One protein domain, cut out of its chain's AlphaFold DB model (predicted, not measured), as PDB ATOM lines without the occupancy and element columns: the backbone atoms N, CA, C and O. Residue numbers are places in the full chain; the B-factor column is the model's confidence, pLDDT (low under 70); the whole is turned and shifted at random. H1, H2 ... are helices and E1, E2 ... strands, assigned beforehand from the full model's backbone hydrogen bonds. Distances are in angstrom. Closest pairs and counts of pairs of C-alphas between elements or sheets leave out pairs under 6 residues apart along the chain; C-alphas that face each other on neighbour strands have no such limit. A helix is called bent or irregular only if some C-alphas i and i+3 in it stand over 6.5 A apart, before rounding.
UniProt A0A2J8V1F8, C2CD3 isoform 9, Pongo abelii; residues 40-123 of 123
ATOM      1  N   PHE A  40     116.691  -0.565  65.813       92.38
ATOM      2  CA  PHE A  40     117.402  -1.667  65.173       92.38
ATOM      3  C   PHE A  40     118.880  -1.645  65.546       92.38
ATOM      4  O   PHE A  40     119.509  -0.588  65.494       92.38
ATOM      5  N   LEU A  41     119.444  -2.821  65.816       91.94
ATOM      6  CA  LEU A  41     120.887  -3.034  65.832       91.94
ATOM      7  C   LEU A  41     121.326  -3.527  64.451       91.94
ATOM      8  O   LEU A  41     120.864  -4.563  63.979       91.94
ATOM      9  N   LYS A  42     122.229  -2.792  63.800       92.06
ATOM     10  CA  LYS A  42     122.831  -3.206  62.529       92.06
ATOM     11  C   LYS A  42     124.127  -3.966  62.808       92.06
ATOM     12  O   LYS A  42     125.075  -3.370  63.308       92.06
ATOM     13  N   LEU A  43     124.187  -5.235  62.417       90.19
ATOM     14  CA  LEU A  43     125.413  -6.035  62.443       90.19
ATOM     15  C   LEU A  43     125.934  -6.211  61.015       90.19
ATOM     16  O   LEU A  43     125.153  -6.398  60.082       90.19
ATOM     17  N   THR A  44     127.246  -6.096  60.813       88.44
ATOM     18  CA  THR A  44     127.877  -6.280  59.500       88.44
ATOM     19  C   THR A  44     129.163  -7.087  59.626       88.44
ATOM     20  O   THR A  44     130.096  -6.655  60.296       88.44
ATOM     21  N   VAL A  45     129.222  -8.226  58.941       86.06
ATOM     22  CA  VAL A  45     130.413  -9.075  58.823       86.06
ATOM     23  C   VAL A  45     131.083  -8.756  57.490       86.06
ATOM     24  O   VAL A  45     130.681  -9.260  56.447       86.06
ATOM     25  N   ASN A  46     132.061  -7.851  57.510       77.00
ATOM     26  CA  ASN A  46     132.603  -7.262  56.282       77.00
ATOM     27  C   ASN A  46     133.583  -8.199  55.547       77.00
ATOM     28  O   ASN A  46     133.347  -8.573  54.399       77.00
ATOM     29  N   ARG A  47     134.670  -8.604  56.216       76.94
ATOM     30  CA  ARG A  47     135.744  -9.412  55.625       76.94
ATOM     31  C   ARG A  47     136.272 -10.427  56.630       76.94
ATOM     32  O   ARG A  47     136.456 -10.090  57.796       76.94
ATOM     33  N   VAL A  48     136.571 -11.630  56.149       78.25
ATOM     34  CA  VAL A  48     137.323 -12.649  56.892       78.25
ATOM     35  C   VAL A  48     138.761 -12.652  56.374       78.25
ATOM     36  O   VAL A  48     138.986 -12.620  55.164       78.25
ATOM     37  N   ILE A  49     139.739 -12.624  57.284       79.75
ATOM     38  CA  ILE A  49     141.168 -12.638  56.952       79.75
ATOM     39  C   ILE A  49     141.760 -13.956  57.440       79.75
ATOM     40  O   ILE A  49     141.720 -14.257  58.632       79.75
ATOM     41  N   TRP A  50     142.332 -14.723  56.517       79.56
ATOM     42  CA  TRP A  50     142.966 -16.004  56.806       79.56
ATOM     43  C   TRP A  50     144.444 -15.820  57.129       79.56
ATOM     44  O   TRP A  50     145.155 -15.116  56.417       79.56
ATOM     45  N   LYS A  51     144.914 -16.487  58.187       83.62
ATOM     46  CA  LYS A  51     146.345 -16.572  58.531       83.62
ATOM     47  C   LYS A  51     147.014 -17.853  58.012       83.62
ATOM     48  O   LYS A  51     148.208 -18.035  58.212       83.62
ATOM     49  N   ILE A  52     146.251 -18.744  57.378       80.94
ATOM     50  CA  ILE A  52     146.725 -20.031  56.854       80.94
ATOM     51  C   ILE A  52     147.033 -19.935  55.357       80.94
ATOM     52  O   ILE A  52     146.383 -19.185  54.634       80.94
ATOM     53  N   ALA A  53     148.001 -20.727  54.888       78.62
ATOM     54  CA  ALA A  53     148.481 -20.679  53.504       78.62
ATOM     55  C   ALA A  53     147.439 -21.127  52.462       78.62
ATOM     56  O   ALA A  53     147.469 -20.669  51.323       78.62
ATOM     57  N   LYS A  54     146.523 -22.023  52.840       80.12
ATOM     58  CA  LYS A  54     145.454 -22.531  51.972       80.12
ATOM     59  C   LYS A  54     144.103 -22.205  52.602       80.12
ATOM     60  O   LYS A  54     143.603 -23.012  53.386       80.12
ATOM     61  N   PRO A  55     143.553 -21.008  52.344       75.25
ATOM     62  CA  PRO A  55     142.257 -20.651  52.875       75.25
ATOM     63  C   PRO A  55     141.139 -21.466  52.202       75.25
ATOM     64  O   PRO A  55     141.287 -21.907  51.059       75.25
ATOM     65  N   PRO A  56     140.012 -21.656  52.890       77.25
ATOM     66  CA  PRO A  56     138.835 -22.328  52.354       77.25
ATOM     67  C   PRO A  56     138.087 -21.410  51.386       77.25
ATOM     68  O   PRO A  56     137.958 -20.212  51.630       77.25
ATOM     69  N   THR A  57     137.557 -21.974  50.303       69.69
ATOM     70  CA  THR A  57     136.996 -21.219  49.168       69.69
ATOM     71  C   THR A  57     135.579 -20.686  49.389       69.69
ATOM     72  O   THR A  57     135.190 -19.690  48.777       69.69
ATOM     73  N   CYS A  58     134.802 -21.321  50.266       70.06
ATOM     74  CA  CYS A  58     133.433 -20.932  50.594       70.06
ATOM     75  C   CYS A  58     133.292 -20.886  52.109       70.06
ATOM     76  O   CYS A  58     133.231 -21.926  52.753       70.06
ATOM     77  N   VAL A  59     133.266 -19.687  52.685       75.94
ATOM     78  CA  VAL A  59     133.161 -19.534  54.138       75.94
ATOM     79  C   VAL A  59     131.851 -18.875  54.493       75.94
ATOM     80  O   VAL A  59     131.530 -17.785  54.014       75.94
ATOM     81  N   LEU A  60     131.114 -19.549  55.369       83.56
ATOM     82  CA  LEU A  60     129.932 -19.006  56.007       83.56
ATOM     83  C   LEU A  60     130.264 -18.648  57.443       83.56
ATOM     84  O   LEU A  60     131.023 -19.333  58.131       83.56
ATOM     85  N   VAL A  61     129.665 -17.553  57.881       86.19
ATOM     86  CA  VAL A  61     129.800 -17.048  59.235       86.19
ATOM     87  C   VAL A  61     128.441 -17.103  59.889       86.19
ATOM     88  O   VAL A  61     127.509 -16.434  59.453       86.19
ATOM     89  N   ARG A  62     128.322 -17.887  60.950       90.06
ATOM     90  CA  ARG A  62     127.107 -17.958  61.751       90.06
ATOM     91  C   ARG A  62     127.274 -17.074  62.968       90.06
ATOM     92  O   ARG A  62     128.204 -17.301  63.727       90.06
ATOM     93  N   VAL A  63     126.390 -16.098  63.154       90.56
ATOM     94  CA  VAL A  63     126.329 -15.308  64.392       90.56
ATOM     95  C   VAL A  63     125.098 -15.724  65.171       90.56
ATOM     96  O   VAL A  63     123.981 -15.598  64.664       90.56
ATOM     97  N   ARG A  64     125.298 -16.177  66.405       91.81
ATOM     98  CA  ARG A  64     124.221 -16.539  67.325       91.81
ATOM     99  C   ARG A  64     124.294 -15.666  68.564       91.81
ATOM    100  O   ARG A  64     125.360 -15.534  69.161       91.81
ATOM    101  N   TRP A  65     123.168 -15.078  68.945       90.56
ATOM    102  CA  TRP A  65     123.084 -14.232  70.130       90.56
ATOM    103  C   TRP A  65     122.854 -15.053  71.396       90.56
ATOM    104  O   TRP A  65     122.206 -16.099  71.371       90.56
ATOM    105  N   TRP A  66     123.346 -14.568  72.532       87.25
ATOM    106  CA  TRP A  66     123.069 -15.200  73.818       87.25
ATOM    107  C   TRP A  66     121.560 -15.214  74.114       87.25
ATOM    108  O   TRP A  66     120.865 -14.213  73.904       87.25
ATOM    109  N   GLY A  67     121.050 -16.359  74.572       87.88
ATOM    110  CA  GLY A  67     119.616 -16.607  74.773       87.88
ATOM    111  C   GLY A  67     118.842 -16.982  73.501       87.88
ATOM    112  O   GLY A  67     117.653 -17.287  73.573       87.88
ATOM    113  N   GLU A  68     119.480 -16.984  72.326       89.56
ATOM    114  CA  GLU A  68     118.840 -17.397  71.078       89.56
ATOM    115  C   GLU A  68     118.710 -18.926  71.003       89.56
ATOM    116  O   GLU A  68     119.700 -19.653  71.079       89.56
ATOM    117  N   THR A  69     117.490 -19.431  70.810       87.69
ATOM    118  CA  THR A  69     117.210 -20.871  70.643       87.69
ATOM    119  C   THR A  69     117.378 -21.359  69.206       87.69
ATOM    120  O   THR A  69     117.485 -22.560  68.981       87.69
ATOM    121  N   SER A  70     117.413 -20.435  68.244       89.31
ATOM    122  CA  SER A  70     117.668 -20.723  66.834       89.31
ATOM    123  C   SER A  70     119.157 -20.992  66.570       89.31
ATOM    124  O   SER A  70     120.013 -20.705  67.411       89.31
ATOM    125  N   ASP A  71     119.475 -21.476  65.370       89.12
ATOM    126  CA  ASP A  71     120.856 -21.653  64.905       89.12
ATOM    127  C   ASP A  71     121.618 -20.334  64.685       89.12
ATOM    128  O   ASP A  71     122.806 -20.352  64.376       89.12
ATOM    129  N   GLY A  72     120.980 -19.177  64.853       90.56
ATOM    130  CA  GLY A  72     121.585 -17.880  64.581       90.56
ATOM    131  C   GLY A  72     121.430 -17.461  63.122       90.56
ATOM    132  O   GLY A  72     120.688 -18.051  62.335       90.56
ATOM    133  N   THR A  73     122.098 -16.374  62.755       91.19
ATOM    134  CA  THR A  73     122.005 -15.735  61.437       91.19
ATOM    135  C   THR A  73     123.251 -16.037  60.602       91.19
ATOM    136  O   THR A  73     124.373 -15.822  61.064       91.19
ATOM    137  N   LEU A  74     123.060 -16.508  59.364       89.12
ATOM    138  CA  LEU A  74     124.145 -16.861  58.441       89.12
ATOM    139  C   LEU A  74     124.552 -15.696  57.535       89.12
ATOM    140  O   LEU A  74     123.758 -15.185  56.744       89.12
ATOM    141  N   PHE A  75     125.828 -15.345  57.599       87.38
ATOM    142  CA  PHE A  75     126.497 -14.348  56.783       87.38
ATOM    143  C   PHE A  75     127.423 -15.016  55.774       87.38
ATOM    144  O   PHE A  75     128.037 -16.047  56.042       87.38
ATOM    145  N   TYR A  76     127.560 -14.370  54.622       81.31
ATOM    146  CA  TYR A  76     128.373 -14.849  53.507       81.31
ATOM    147  C   TYR A  76     129.489 -13.839  53.237       81.31
ATOM    148  O   TYR A  76     129.433 -13.182  52.209       81.31
ATOM    149  N   PRO A  77     130.432 -13.590  54.160       76.50
ATOM    150  CA  PRO A  77     131.426 -12.535  53.981       76.50
ATOM    151  C   PRO A  77     132.245 -12.732  52.708       76.50
ATOM    152  O   PRO A  77     132.480 -13.852  52.259       76.50
ATOM    153  N   ARG A  78     132.700 -11.618  52.129       71.00
ATOM    154  CA  ARG A  78     133.532 -11.672  50.930       71.00
ATOM    155  C   ARG A  78     134.883 -12.281  51.291       71.00
ATOM    156  O   ARG A  78     135.573 -11.767  52.176       71.00
ATOM    157  N   ASP A  79     135.257 -13.346  50.594       65.75
ATOM    158  CA  ASP A  79     136.629 -13.833  50.638       65.75
ATOM    159  C   ASP A  79     137.549 -12.826  49.929       65.75
ATOM    160  O   ASP A  79     137.153 -12.181  48.955       65.75
ATOM    161  N   ALA A  80     138.785 -12.688  50.407       58.97
ATOM    162  CA  ALA A  80     139.799 -11.828  49.802       58.97
ATOM    163  C   ALA A  80     140.075 -12.183  48.328       58.97
ATOM    164  O   ALA A  80     140.532 -11.324  47.579       58.97
ATOM    165  N   LEU A  81     139.787 -13.427  47.932       56.88
ATOM    166  CA  LEU A  81     139.979 -13.959  46.585       56.88
ATOM    167  C   LEU A  81     138.771 -13.744  45.651       56.88
ATOM    168  O   LEU A  81     138.908 -13.907  44.442       56.88
ATOM    169  N   GLN A  82     137.593 -13.363  46.169       58.28
ATOM    170  CA  GLN A  82     136.405 -13.104  45.342       58.28
ATOM    171  C   GLN A  82     136.373 -11.651  44.841       58.28
ATOM    172  O   GLN A  82     136.011 -10.721  45.565       58.28
ATOM    173  N   THR A  83     136.698 -11.468  43.563       55.34
ATOM    174  CA  THR A  83     136.688 -10.180  42.848       55.34
ATOM    175  C   THR A  83     135.292  -9.707  42.430       55.34
ATOM    176  O   THR A  83     135.072  -8.500  42.313       55.34
ATOM    177  N   GLU A  84     134.306 -10.603  42.320       55.84
ATOM    178  CA  GLU A  84     132.966 -10.258  41.824       55.84
ATOM    179  C   GLU A  84     132.079  -9.591  42.889       55.84
ATOM    180  O   GLU A  84     131.987 -10.079  44.025       55.84
ATOM    181  N   PRO A  85     131.426  -8.451  42.596       53.97
ATOM    182  CA  PRO A  85     130.492  -7.788  43.502       53.97
ATOM    183  C   PRO A  85     129.137  -8.507  43.471       53.97
ATOM    184  O   PRO A  85     128.118  -7.959  43.052       53.97
ATOM    185  N   LYS A  86     129.104  -9.768  43.913       56.44
ATOM    186  CA  LYS A  86     127.833 -10.448  44.188       56.44
ATOM    187  C   LYS A  86     127.145  -9.693  45.327       56.44
ATOM    188  O   LYS A  86     127.827  -9.178  46.203       56.44
ATOM    189  N   ALA A  87     125.818  -9.577  45.324       57.12
ATOM    190  CA  ALA A  87     125.079  -8.939  46.417       57.12
ATOM    191  C   ALA A  87     125.308  -9.731  47.717       57.12
ATOM    192  O   ALA A  87     124.649 -10.739  47.973       57.12
ATOM    193  N   VAL A  88     126.336  -9.340  48.470       65.12
ATOM    194  CA  VAL A  88     126.846 -10.141  49.571       65.12
ATOM    195  C   VAL A  88     125.940  -9.949  50.781       65.12
ATOM    196  O   VAL A  88     125.679  -8.831  51.222       65.12
ATOM    197  N   ARG A  89     125.460 -11.065  51.326       76.62
ATOM    198  CA  ARG A  89     124.656 -11.151  52.547       76.62
ATOM    199  C   ARG A  89     125.544 -10.945  53.785       76.62
ATOM    200  O   ARG A  89     125.785 -11.879  54.545       76.62
ATOM    201  N   THR A  90     126.096  -9.740  53.941       84.81
ATOM    202  CA  THR A  90     127.035  -9.379  55.025       84.81
ATOM    203  C   THR A  90     126.414  -8.533  56.124       84.81
ATOM    204  O   THR A  90     127.012  -8.403  57.189       84.81
ATOM    205  N   THR A  91     125.236  -7.957  55.901       88.81
ATOM    206  CA  THR A  91     124.578  -7.066  56.857       88.81
ATOM    207  C   THR A  91     123.230  -7.626  57.268       88.81
ATOM    208  O   THR A  91     122.471  -8.105  56.433       88.81
ATOM    209  N   THR A  92     122.901  -7.509  58.551       91.56
ATOM    210  CA  THR A  92     121.555  -7.756  59.075       91.56
ATOM    211  C   THR A  92     121.142  -6.640  60.028       91.56
ATOM    212  O   THR A  92     121.980  -5.899  60.557       91.56
ATOM    213  N   ARG A  93     119.836  -6.527  60.261       92.69
ATOM    214  CA  ARG A  93     119.249  -5.592  61.221       92.69
ATOM    215  C   ARG A  93     118.382  -6.351  62.208       92.69
ATOM    216  O   ARG A  93     117.288  -6.776  61.854       92.69
ATOM    217  N   TYR A  94     118.833  -6.446  63.448       92.31
ATOM    218  CA  TYR A  94     118.059  -7.033  64.532       92.31
ATOM    219  C   TYR A  94     117.069  -6.014  65.082       92.31
ATOM    220  O   TYR A  94     117.446  -4.894  65.431       92.31
ATOM    221  N   ALA A  95     115.797  -6.394  65.154       92.88
ATOM    222  CA  ALA A  95     114.777  -5.601  65.828       92.88
ATOM    223  C   ALA A  95     115.057  -5.568  67.334       92.88
ATOM    224  O   ALA A  95     115.216  -6.625  67.936       92.88
ATOM    225  N   ILE A  96     115.069  -4.381  67.941       93.62
ATOM    226  CA  ILE A  96     115.170  -4.220  69.394       93.62
ATOM    227  C   ILE A  96     113.786  -3.908  69.943       93.62
ATOM    228  O   ILE A  96     113.150  -2.939  69.511       93.62
ATOM    229  N   ARG A  97     113.312  -4.735  70.875       91.06
ATOM    230  CA  ARG A  97     111.961  -4.617  71.457       91.06
ATOM    231  C   ARG A  97     111.961  -4.222  72.935       91.06
ATOM    232  O   ARG A  97     110.927  -3.797  73.440       91.06
ATOM    233  N   CYS A  98     113.106  -4.294  73.611       90.25
ATOM    234  CA  CYS A  98     113.247  -3.894  75.012       90.25
ATOM    235  C   CYS A  98     113.572  -2.395  75.188       90.25
ATOM    236  O   CYS A  98     113.864  -1.664  74.234       90.25
ATOM    237  N   GLY A  99     113.518  -1.919  76.437       91.12
ATOM    238  CA  GLY A  99     113.931  -0.559  76.790       91.12
ATOM    239  C   GLY A  99     115.461  -0.371  76.747       91.12
ATOM    240  O   GLY A  99     116.193  -1.333  76.960       91.12
ATOM    241  N   PRO A 100     115.975   0.863  76.558       89.75
ATOM    242  CA  PRO A 100     117.416   1.122  76.436       89.75
ATOM    243  C   PRO A 100     118.267   0.556  77.582       89.75
ATOM    244  O   PRO A 100     119.313  -0.018  77.322       89.75
ATOM    245  N   LYS A 101     117.800   0.647  78.837       90.25
ATOM    246  CA  LYS A 101     118.519   0.100  80.004       90.25
ATOM    247  C   LYS A 101     118.667  -1.423  79.940       90.25
ATOM    248  O   LYS A 101     119.748  -1.938  80.198       90.25
ATOM    249  N   GLN A 102     117.595  -2.122  79.564       88.94
ATOM    250  CA  GLN A 102     117.601  -3.579  79.395       88.94
ATOM    251  C   GLN A 102     118.471  -3.990  78.207       88.94
ATOM    252  O   GLN A 102     119.177  -4.986  78.285       88.94
ATOM    253  N   PHE A 103     118.449  -3.219  77.114       89.38
ATOM    254  CA  PHE A 103     119.316  -3.477  75.967       89.38
ATOM    255  C   PHE A 103     120.795  -3.320  76.329       89.38
ATOM    256  O   PHE A 103     121.602  -4.172  75.977       89.38
ATOM    257  N   THR A 104     121.149  -2.266  77.070       89.12
ATOM    258  CA  THR A 104     122.517  -2.082  77.564       89.12
ATOM    259  C   THR A 104     122.926  -3.225  78.486       89.12
ATOM    260  O   THR A 104     123.967  -3.815  78.233       89.12
ATOM    261  N   SER A 105     122.107  -3.591  79.482       87.94
ATOM    262  CA  SER A 105     122.417  -4.729  80.367       87.94
ATOM    263  C   SER A 105     122.587  -6.023  79.567       87.94
ATOM    264  O   SER A 105     123.588  -6.702  79.746       87.94
ATOM    265  N   TYR A 106     121.744  -6.298  78.567       86.94
ATOM    266  CA  TYR A 106     121.933  -7.449  77.679       86.94
ATOM    267  C   TYR A 106     123.307  -7.467  76.979       86.94
ATOM    268  O   TYR A 106     123.923  -8.527  76.867       86.94
ATOM    269  N   LEU A 107     123.802  -6.302  76.539       86.44
ATOM    270  CA  LEU A 107     125.114  -6.161  75.899       86.44
ATOM    271  C   LEU A 107     126.299  -6.158  76.884       86.44
ATOM    272  O   LEU A 107     127.405  -6.497  76.473       86.44
ATOM    273  N   THR A 108     126.112  -5.744  78.142       82.38
ATOM    274  CA  THR A 108     127.217  -5.521  79.101       82.38
ATOM    275  C   THR A 108     127.275  -6.532  80.239       82.38
ATOM    276  O   THR A 108     128.352  -6.911  80.671       82.38
ATOM    277  N   GLU A 109     126.139  -6.979  80.760       67.06
ATOM    278  CA  GLU A 109     126.072  -7.938  81.873       67.06
ATOM    279  C   GLU A 109     126.728  -9.269  81.491       67.06
ATOM    280  O   GLU A 109     127.411  -9.901  82.292       67.06
ATOM    281  N   ASN A 110     126.636  -9.612  80.209       58.00
ATOM    282  CA  ASN A 110     127.240 -10.803  79.642       58.00
ATOM    283  C   ASN A 110     128.616 -10.545  79.008       58.00
ATOM    284  O   ASN A 110     129.119 -11.425  78.331       58.00
ATOM    285  N   SER A 111     129.252  -9.377  79.188       52.84
ATOM    286  CA  SER A 111     130.659  -9.205  78.770       52.84
ATOM    287  C   SER A 111     131.657  -9.825  79.757       52.84
ATOM    288  O   SER A 111     132.841  -9.914  79.446       52.84
ATOM    289  N   SER A 112     131.185 -10.245  80.936       51.03
ATOM    290  CA  SER A 112     131.985 -10.902  81.983       51.03
ATOM    291  C   SER A 112     132.116 -12.419  81.785       51.03
ATOM    292  O   SER A 112     133.031 -13.029  82.330       51.03
ATOM    293  N   HIS A 113     131.222 -13.027  80.999       50.28
ATOM    294  CA  HIS A 113     131.302 -14.411  80.529       50.28
ATOM    295  C   HIS A 113     131.502 -14.362  79.012       50.28
ATOM    296  O   HIS A 113     130.801 -13.627  78.336       50.28
ATOM    297  N   GLU A 114     132.489 -15.077  78.484       53.56
ATOM    298  CA  GLU A 114     132.949 -15.015  77.091       53.56
ATOM    299  C   GLU A 114     131.847 -14.757  76.032       53.56
ATOM    300  O   GLU A 114     131.149 -15.664  75.595       53.56
ATOM    301  N   ASN A 115     131.774 -13.504  75.564       60.84
ATOM    302  CA  ASN A 115     131.043 -13.005  74.392       60.84
ATOM    303  C   ASN A 115     129.490 -13.090  74.413       60.84
ATOM    304  O   ASN A 115     128.874 -14.144  74.501       60.84
ATOM    305  N   VAL A 116     128.831 -11.948  74.155       67.38
ATOM    306  CA  VAL A 116     127.356 -11.798  74.002       67.38
ATOM    307  C   VAL A 116     126.800 -12.528  72.763       67.38
ATOM    308  O   VAL A 116     125.591 -12.713  72.600       67.38
ATOM    309  N   TRP A 117     127.686 -12.926  71.859       70.56
ATOM    310  CA  TRP A 117     127.390 -13.663  70.642       70.56
ATOM    311  C   TRP A 117     128.527 -14.640  70.366       70.56
ATOM    312  O   TRP A 117     129.688 -14.342  70.646       70.56
ATOM    313  N   SER A 118     128.208 -15.786  69.774       70.44
ATOM    314  CA  SER A 118     129.212 -16.693  69.229       70.44
ATOM    315  C   SER A 118     129.243 -16.578  67.712       70.44
ATOM    316  O   SER A 118     128.210 -16.414  67.052       70.44
ATOM    317  N   MET A 119     130.455 -16.624  67.164       73.38
ATOM    318  CA  MET A 119     130.684 -16.696  65.732       73.38
ATOM    319  C   MET A 119     131.370 -18.002  65.397       73.38
ATOM    320  O   MET A 119     132.494 -18.248  65.825       73.38
ATOM    321  N   GLU A 120     130.687 -18.812  64.603       72.50
ATOM    322  CA  GLU A 120     131.213 -20.084  64.143       72.50
ATOM    323  C   GLU A 120     131.384 -20.068  62.634       72.50
ATOM    324  O   GLU A 120     130.578 -19.504  61.882       72.50
ATOM    325  N   ARG A 121     132.476 -20.691  62.208       69.69
ATOM    326  CA  ARG A 121     132.753 -20.973  60.815       69.69
ATOM    327  C   ARG A 121     132.051 -22.272  60.437       69.69
ATOM    328  O   ARG A 121     132.313 -23.291  61.060       69.69
ATOM    329  N   LEU A 122     131.244 -22.238  59.384       65.81
ATOM    330  CA  LEU A 122     130.767 -23.463  58.741       65.81
ATOM    331  C   LEU A 122     131.658 -23.732  57.521       65.81
ATOM    332  O   LEU A 122     131.864 -22.820  56.708       65.81
ATOM    333  N   GLU A 123     132.244 -24.930  57.468       61.88
ATOM    334  CA  GLU A 123     133.047 -25.441  56.344       61.88
ATOM    335  C   GLU A 123     132.184 -26.233  55.356       61.88
ATOM    336  O   GLU A 123     131.249 -26.929  55.813       61.88
TER     337      GLU A 123
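What this domain is: This is residues 40 to 123 of the 123 residues of the protein "C2CD3 isoform 9" of Pongo abelii (UniProt A0A2J8V1F8). Two small antiparallel sheets, E1 with E4 and E3 with E2 and E5, make a loose, elongated body with few contacts between the sheets. H1 lies across one end of it, and two long stretches without named elements, residues 45 to 59 and 76 to 90, loop out toward the other end. The printed part has 84 residues with one named helix and five named strands, in the order E1 E2 E3 E4 H1 E5, and under half of the residues are in named elements. The larger sheet has the order E3 - E2 - E5, and the class is mixed, helices and strands. The whole is loose, with a radius of gyration of the C-alphas of 15.1 A, and spans 43 by 27 by 20 A.

How they stand to each other: E1, residues 40 to 44, is the antiparallel neighbour of E4, residues 91 to 96, at 156 degrees between directions; N 41 and O 94 are within hydrogen-bond range at 2.9 A. E2, residues 60 to 65, forms a hairpin with E3, residues 73 to 75, antiparallel at 149 degrees, and N 75 and O 61 are 2.7 A apart. E5, residues 117 to 122, is antiparallel to E2 at 157 degrees, with N 62 and O 120 at 2.9 A. E3 and E5 are edge strands and E2 is the inner strand. Between the sheets, E3 and E4 have one pair of C-alphas within 8 A, those of Phe 75 and Thr 91, at 7.5 A. E2 and E4 are apart, and so are E1 and E3. H1, residues 100 to 111, is not on the sheet of three strands. The closest C-alphas of E4 and H1 are those of Ile 96 and Phe 103, at 7.8 A. In H1, 6 of 8 O i to N i+4 pairs are within hydrogen-bond range.

Where its parts are: E1 begins at C-alpha 40, at (117.402, -1.667, 65.173), and is 12.8 A long from first to last C-alpha. E2 is 16.4 A long, E3 6.6 A and E4 15.9 A. H1 begins at C-alpha 100, at (117.416, 1.122, 76.436), and is 17.0 A long; it is neither bent nor irregular, but only just: C-alphas 107 and 110 are 6.3 A apart. E5, 15.8 A long, ends at C-alpha 122, at (130.767, -23.463, 58.741).

The domain as a whole: The two C-alphas farthest apart are those of Ala 53 and Gly 99, at 46.3 A. Residues 99 to 105, of which 100 to 105 belong to H1, stand free. The printed part has no cut. The links E1 to E2 and E3 to E4 are long, with 15 residues each. The mean pLDDT of the printed part is 78.3; residue 57 and residues 79 to 88, 109 to 116 and 121 to 123 are under 70.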